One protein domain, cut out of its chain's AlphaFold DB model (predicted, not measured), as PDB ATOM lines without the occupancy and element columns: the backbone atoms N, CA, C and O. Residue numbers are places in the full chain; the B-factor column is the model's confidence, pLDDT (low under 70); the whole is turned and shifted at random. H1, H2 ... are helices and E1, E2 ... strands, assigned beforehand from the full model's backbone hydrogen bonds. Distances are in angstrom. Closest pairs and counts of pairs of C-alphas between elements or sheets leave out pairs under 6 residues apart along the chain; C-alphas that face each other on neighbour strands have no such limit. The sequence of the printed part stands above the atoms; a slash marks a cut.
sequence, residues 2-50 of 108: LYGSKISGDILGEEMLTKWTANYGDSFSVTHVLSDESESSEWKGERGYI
ATOM      1  N   LEU A   2     136.912 118.620 116.861       98.06
ATOM      2  CA  LEU A   2     138.001 119.577 116.658       98.06
ATOM      3  C   LEU A   2     138.232 119.727 115.154       98.06
ATOM      4  O   LEU A   2     138.428 118.719 114.476       98.06
ATOM      5  N   TYR A   3     138.156 120.950 114.634       97.88
ATOM      6  CA  TYR A   3     138.201 121.212 113.196       97.88
ATOM      7  C   TYR A   3     139.344 122.168 112.855       97.88
ATOM      8  O   TYR A   3     139.282 123.358 113.162       97.88
ATOM      9  N   GLY A   4     140.409 121.624 112.260       97.56
ATOM     10  CA  GLY A   4     141.609 122.375 111.897       97.56
ATOM     11  C   GLY A   4     141.477 123.062 110.538       97.56
ATOM     12  O   GLY A   4     141.067 122.441 109.558       97.56
ATOM     13  N   SER A   5     141.851 124.333 110.458       97.81
ATOM     14  CA  SER A   5     141.998 125.092 109.204       97.81
ATOM     15  C   SER A   5     143.194 126.042 109.337       97.81
ATOM     16  O   SER A   5     143.752 126.170 110.424       97.81
ATOM     17  N   LYS A   6     143.650 126.676 108.253       97.25
ATOM     18  CA  LYS A   6     144.774 127.623 108.363       97.25
ATOM     19  C   LYS A   6     144.302 128.973 108.882       97.25
ATOM     20  O   LYS A   6     144.796 129.442 109.899       97.25
ATOM     21  N   ILE A   7     143.313 129.545 108.206       97.94
ATOM     22  CA  ILE A   7     142.678 130.824 108.536       97.94
ATOM     23  C   ILE A   7     141.154 130.668 108.536       97.94
ATOM     24  O   ILE A   7     140.631 129.662 108.053       97.94
ATOM     25  N   SER A   8     140.427 131.658 109.048       95.69
ATOM     26  CA  SER A   8     138.969 131.601 109.185       95.69
ATOM     27  C   SER A   8     138.269 131.472 107.829       95.69
ATOM     28  O   SER A   8     137.283 130.757 107.707       95.69
ATOM     29  N   GLY A   9     138.830 132.093 106.787       95.75
ATOM     30  CA  GLY A   9     138.323 131.994 105.415       95.75
ATOM     31  C   GLY A   9     138.448 130.604 104.777       95.75
ATOM     32  O   GLY A   9     137.787 130.349 103.773       95.75
ATOM     33  N   ASP A  10     139.250 129.706 105.354       96.75
ATOM     34  CA  ASP A  10     139.443 128.339 104.850       96.75
ATOM     35  C   ASP A  10     138.484 127.324 105.493       96.75
ATOM     36  O   ASP A  10     138.506 126.140 105.143       96.75
ATOM     37  N   ILE A  11     137.646 127.751 106.446       96.94
ATOM     38  CA  ILE A  11     136.726 126.856 107.149       96.94
ATOM     39  C   ILE A  11     135.653 126.369 106.171       96.94
ATOM     40  O   ILE A  11     134.707 127.073 105.811       96.94
ATOM     41  N   LEU A  12     135.765 125.105 105.769       97.62
ATOM     42  CA  LEU A  12     134.782 124.491 104.890       97.62
ATOM     43  C   LEU A  12     133.478 124.221 105.647       97.62
ATOM     44  O   LEU A  12     133.464 123.613 106.716       97.62
ATOM     45  N   GLY A  13     132.359 124.643 105.054       96.56
ATOM     46  CA  GLY A  13     131.027 124.377 105.597       96.56
ATOM     47  C   GLY A  13     130.715 125.115 106.903       96.56
ATOM     48  O   GLY A  13     129.842 124.658 107.637       96.56
ATOM     49  N   GLU A  14     131.378 126.239 107.194       95.00
ATOM     50  CA  GLU A  14     131.200 127.016 108.435       95.00
ATOM     51  C   GLU A  14     129.723 127.292 108.767       95.00
ATOM     52  O   GLU A  14     129.266 127.025 109.881       95.00
ATOM     53  N   GLU A  15     128.935 127.747 107.786       96.31
ATOM     54  CA  GLU A  15     127.504 127.996 107.988       96.31
ATOM     55  C   GLU A  15     126.726 126.728 108.364       96.31
ATOM     56  O   GLU A  15     125.798 126.777 109.174       96.31
ATOM     57  N   MET A  16     127.071 125.590 107.757       97.06
ATOM     58  CA  MET A  16     126.427 124.305 108.037       97.06
ATOM     59  C   MET A  16     126.758 123.849 109.457       97.06
ATOM     60  O   MET A  16     125.850 123.493 110.207       97.06
ATOM     61  N   LEU A  17     128.036 123.916 109.838       95.88
ATOM     62  CA  LEU A  17     128.504 123.554 111.175       95.88
ATOM     63  C   LEU A  17     127.864 124.443 112.244       95.88
ATOM     64  O   LEU A  17     127.370 123.922 113.241       95.88
ATOM     65  N   THR A  18     127.776 125.751 111.995       94.50
ATOM     66  CA  THR A  18     127.113 126.714 112.890       94.50
ATOM     67  C   THR A  18     125.625 126.410 113.056       94.50
ATOM     68  O   THR A  18     125.088 126.447 114.163       94.50
ATOM     69  N   LYS A  19     124.929 126.057 111.969       96.75
ATOM     70  CA  LYS A  19     123.520 125.638 112.043       96.75
ATOM     71  C   LYS A  19     123.360 124.350 112.851       96.75
ATOM     72  O   LYS A  19     122.396 124.213 113.597       96.75
ATOM     73  N   TRP A  20     124.282 123.399 112.718       96.44
ATOM     74  CA  TRP A  20     124.216 122.139 113.459       96.44
ATOM     75  C   TRP A  20     124.499 122.318 114.945       96.44
ATOM     76  O   TRP A  20     123.777 121.741 115.753       96.44
ATOM     77  N   THR A  21     125.480 123.139 115.324       94.81
ATOM     78  CA  THR A  21     125.731 123.436 116.741       94.81
ATOM     79  C   THR A  21     124.553 124.171 117.379       94.81
ATOM     80  O   THR A  21     124.200 123.867 118.512       94.81
ATOM     81  N   ALA A  22     123.878 125.066 116.647       95.31
ATOM     82  CA  ALA A  22     122.667 125.729 117.134       95.31
ATOM     83  C   ALA A  22     121.475 124.765 117.301       95.31
ATOM     84  O   ALA A  22     120.717 124.885 118.260       95.31
ATOM     85  N   ASN A  23     121.310 123.805 116.384       96.38
ATOM     86  CA  ASN A  23     120.160 122.894 116.379       96.38
ATOM     87  C   ASN A  23     120.340 121.654 117.268       96.38
ATOM     88  O   ASN A  23     119.348 121.063 117.690       96.38
ATOM     89  N   TYR A  24     121.582 121.239 117.524       94.75
ATOM     90  CA  TYR A  24     121.908 119.981 118.199       94.75
ATOM     91  C   TYR A  24     122.912 120.169 119.340       94.75
ATOM     92  O   TYR A  24     123.648 119.234 119.640       94.75
ATOM     93  N   GLY A  25     122.974 121.353 119.956       81.62
ATOM     94  CA  GLY A  25     124.055 121.767 120.864       81.62
ATOM     95  C   GLY A  25     124.423 120.785 121.984       81.62
ATOM     96  O   GLY A  25     125.596 120.701 122.340       81.62
ATOM     97  N   ASP A  26     123.472 119.987 122.477       90.00
ATOM     98  CA  ASP A  26     123.731 118.954 123.494       90.00
ATOM     99  C   ASP A  26     124.467 117.718 122.935       90.00
ATOM    100  O   ASP A  26     125.215 117.051 123.647       90.00
ATOM    101  N   SER A  27     124.276 117.418 121.649       93.00
ATOM    102  CA  SER A  27     124.813 116.234 120.962       93.00
ATOM    103  C   SER A  27     125.954 116.562 119.997       93.00
ATOM    104  O   SER A  27     126.677 115.662 119.565       93.00
ATOM    105  N   PHE A  28     126.114 117.831 119.615       95.06
ATOM    106  CA  PHE A  28     127.099 118.260 118.634       95.06
ATOM    107  C   PHE A  28     127.722 119.605 118.997       95.06
ATOM    108  O   PHE A  28     127.064 120.643 119.032       95.06
ATOM    109  N   SER A  29     129.041 119.585 119.166       95.06
ATOM    110  CA  SER A  29     129.869 120.771 119.349       95.06
ATOM    111  C   SER A  29     131.031 120.771 118.359       95.06
ATOM    112  O   SER A  29     131.563 119.722 117.976       95.06
ATOM    113  N   VAL A  30     131.450 121.967 117.955       96.56
ATOM    114  CA  VAL A  30     132.617 122.196 117.101       96.56
ATOM    115  C   VAL A  30     133.523 123.221 117.755       96.56
ATOM    116  O   VAL A  30     133.066 124.257 118.230       96.56
ATOM    117  N   THR A  31     134.819 122.936 117.754       97.00
ATOM    118  CA  THR A  31     135.864 123.897 118.093       97.00
ATOM    119  C   THR A  31     136.799 124.009 116.901       97.00
ATOM    120  O   THR A  31     137.453 123.038 116.515       97.00
ATOM    121  N   HIS A  32     136.814 125.192 116.296       97.69
ATOM    122  CA  HIS A  32     137.703 125.532 115.195       97.69
ATOM    123  C   HIS A  32     139.087 125.892 115.738       97.69
ATOM    124  O   HIS A  32     139.181 126.649 116.705       97.69
ATOM    125  N   VAL A  33     140.135 125.361 115.111       98.12
ATOM    126  CA  VAL A  33     141.537 125.591 115.482       98.12
ATOM    127  C   VAL A  33     142.281 126.094 114.253       98.12
ATOM    128  O   VAL A  33     142.335 125.384 113.246       98.12
ATOM    129  N   LEU A  34     142.816 127.314 114.318       98.19
ATOM    130  CA  LEU A  34     143.413 127.977 113.157       98.19
ATOM    131  C   LEU A  34     144.930 128.113 113.282       98.19
ATOM    132  O   LEU A  34     145.408 128.791 114.191       98.19
ATOM    133  N   SER A  35     145.687 127.493 112.372       97.62
ATOM    134  CA  SER A  35     147.152 127.416 112.491       97.62
ATOM    135  C   SER A  35     147.890 128.691 112.095       97.62
ATOM    136  O   SER A  35     148.922 128.995 112.688       97.62
ATOM    137  N   ASP A  36     147.353 129.434 111.128       97.81
ATOM    138  CA  ASP A  36     148.035 130.547 110.455       97.81
ATOM    139  C   ASP A  36     147.216 131.854 110.552       97.81
ATOM    140  O   ASP A  36     147.521 132.842 109.883       97.81
ATOM    141  N   GLU A  37     146.151 131.871 111.359       97.56
ATOM    142  CA  GLU A  37     145.288 133.039 111.540       97.56
ATOM    143  C   GLU A  37     146.038 134.178 112.236       97.56
ATOM    144  O   GLU A  37     146.670 133.979 113.277       97.56
ATOM    145  N   SER A  38     145.920 135.394 111.697       95.62
ATOM    146  CA  SER A  38     146.640 136.562 112.212       95.62
ATOM    147  C   SER A  38     146.216 136.892 113.643       95.62
ATOM    148  O   SER A  38     145.027 136.867 113.960       95.62
ATOM    149  N   GLU A  39     147.160 137.277 114.504       93.19
ATOM    150  CA  GLU A  39     146.846 137.802 115.843       93.19
ATOM    151  C   GLU A  39     146.031 139.099 115.786       93.19
ATOM    152  O   GLU A  39     145.299 139.419 116.717       93.19
ATOM    153  N   SER A  40     146.135 139.840 114.679       95.12
ATOM    154  CA  SER A  40     145.395 141.083 114.463       95.12
ATOM    155  C   SER A  40     143.969 140.871 113.946       95.12
ATOM    156  O   SER A  40     143.300 141.855 113.638       95.12
ATOM    157  N   SER A  41     143.528 139.628 113.735       95.88
ATOM    158  CA  SER A  41     142.167 139.347 113.276       95.88
ATOM    159  C   SER A  41     141.184 139.240 114.438       95.88
ATOM    160  O   SER A  41     141.554 138.971 115.578       95.88
ATOM    161  N   GLU A  42     139.896 139.373 114.129       95.06
ATOM    162  CA  GLU A  42     138.801 139.249 115.099       95.06
ATOM    163  C   GLU A  42     138.564 137.801 115.576       95.06
ATOM    164  O   GLU A  42     137.579 137.525 116.268       95.06
ATOM    165  N   TRP A  43     139.427 136.849 115.206       95.69
ATOM    166  CA  TRP A  43     139.279 135.455 115.603       95.69
ATOM    167  C   TRP A  43     139.541 135.265 117.100       95.69
ATOM    168  O   TRP A  43     140.648 135.483 117.598       95.69
ATOM    169  N   LYS A  44     138.495 134.822 117.804       93.19
ATOM    170  CA  LYS A  44     138.480 134.569 119.256       93.19
ATOM    171  C   LYS A  44     138.574 133.085 119.619       93.19
ATOM    172  O   LYS A  44     138.539 132.756 120.800       93.19
ATOM    173  N   GLY A  45     138.598 132.204 118.619       91.94
ATOM    174  CA  GLY A  45     138.691 130.761 118.816       91.94
ATOM    175  C   GLY A  45     140.124 130.289 119.047       91.94
ATOM    176  O   GLY A  45     141.052 131.088 119.177       91.94
ATOM    177  N   GLU A  46     140.301 128.970 119.045       96.81
ATOM    178  CA  GLU A  46     141.609 128.344 119.226       96.81
ATOM    179  C   GLU A  46     142.556 128.692 118.071       96.81
ATOM    180  O   GLU A  46     142.155 128.767 116.901       96.81
ATOM    181  N   ARG A  47     143.831 128.888 118.410       97.25
ATOM    182  CA  ARG A  47     144.912 129.213 117.473       97.25
ATOM    183  C   ARG A  47     146.038 128.192 117.592       97.25
ATOM    184  O   ARG A  47     146.277 127.642 118.665       97.25
ATOM    185  N   GLY A  48     146.742 127.955 116.492       96.56
ATOM    186  CA  GLY A  48     147.794 126.949 116.386       96.56
ATOM    187  C   GLY A  48     147.262 125.593 115.920       96.56
ATOM    188  O   GLY A  48     146.517 125.502 114.947       96.56
ATOM    189  N   TYR A  49     147.682 124.523 116.591       97.56
ATOM    190  CA  TYR A  49     147.369 123.146 116.202       97.56
ATOM    191  C   TYR A  49     146.519 122.439 117.255       97.56
ATOM    192  O   TYR A  49     146.433 122.860 118.407       97.56
ATOM    193  N   ILE A  50     145.904 121.322 116.866       97.88
ATOM    194  CA  ILE A  50     145.219 120.437 117.808       97.88
ATOM    195  C   ILE A  50     146.269 119.803 118.731       97.88
ATOM    196  O   ILE A  50     147.204 119.156 118.262       97.88
TER     197      ILE A  50
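Overview. This is residues 2 to 50 of the 108 residues of the protein "Hypothetical protein" of Odontella aurita (UniProt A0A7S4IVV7). What is the shape? It has little regular structure: two short parallel strands, E1 and E2, side by side, with H1 off toward one end of the long axis and residues 35 to 50 looping back to E2. How is it built? The printed part has 49 residues, 19 in named elements, E1, H1, E2, of mixed class. It is only just compact, close to loose, radius of gyration of the C-alphas 11.2 A, spanning 31 by 19 by 16 A.

Arrangement. How do the strands pair? E1, residues 2 to 5, and E2, residues 31 to 34, are parallel at 27 degrees; N 3 and O 31 are 2.9 A apart, within hydrogen-bond range. What lies between? H1, residues 14 to 24, makes a strand-helix-strand unit, parallel neighbour strands joined through a helix, its crossover right-handed. Every O i to N i+4 pair in H1 is within hydrogen-bond range.

Along the chain. Where does E1 begin? C-alpha 2 is at (138.001, 119.577, 116.658); E1 measures 10.1 A. Where does E2 end? C-alpha 34 is at (143.413, 127.977, 113.157); E2 measures 9.9 A, H1 15.2 A.

Size, cuts and confidence. What stands free? Residues 22 to 27, of which 22 to 24 belong to H1, stand free. Any cut or low confidence? The printed part has no cut, and no printed residue is under 70.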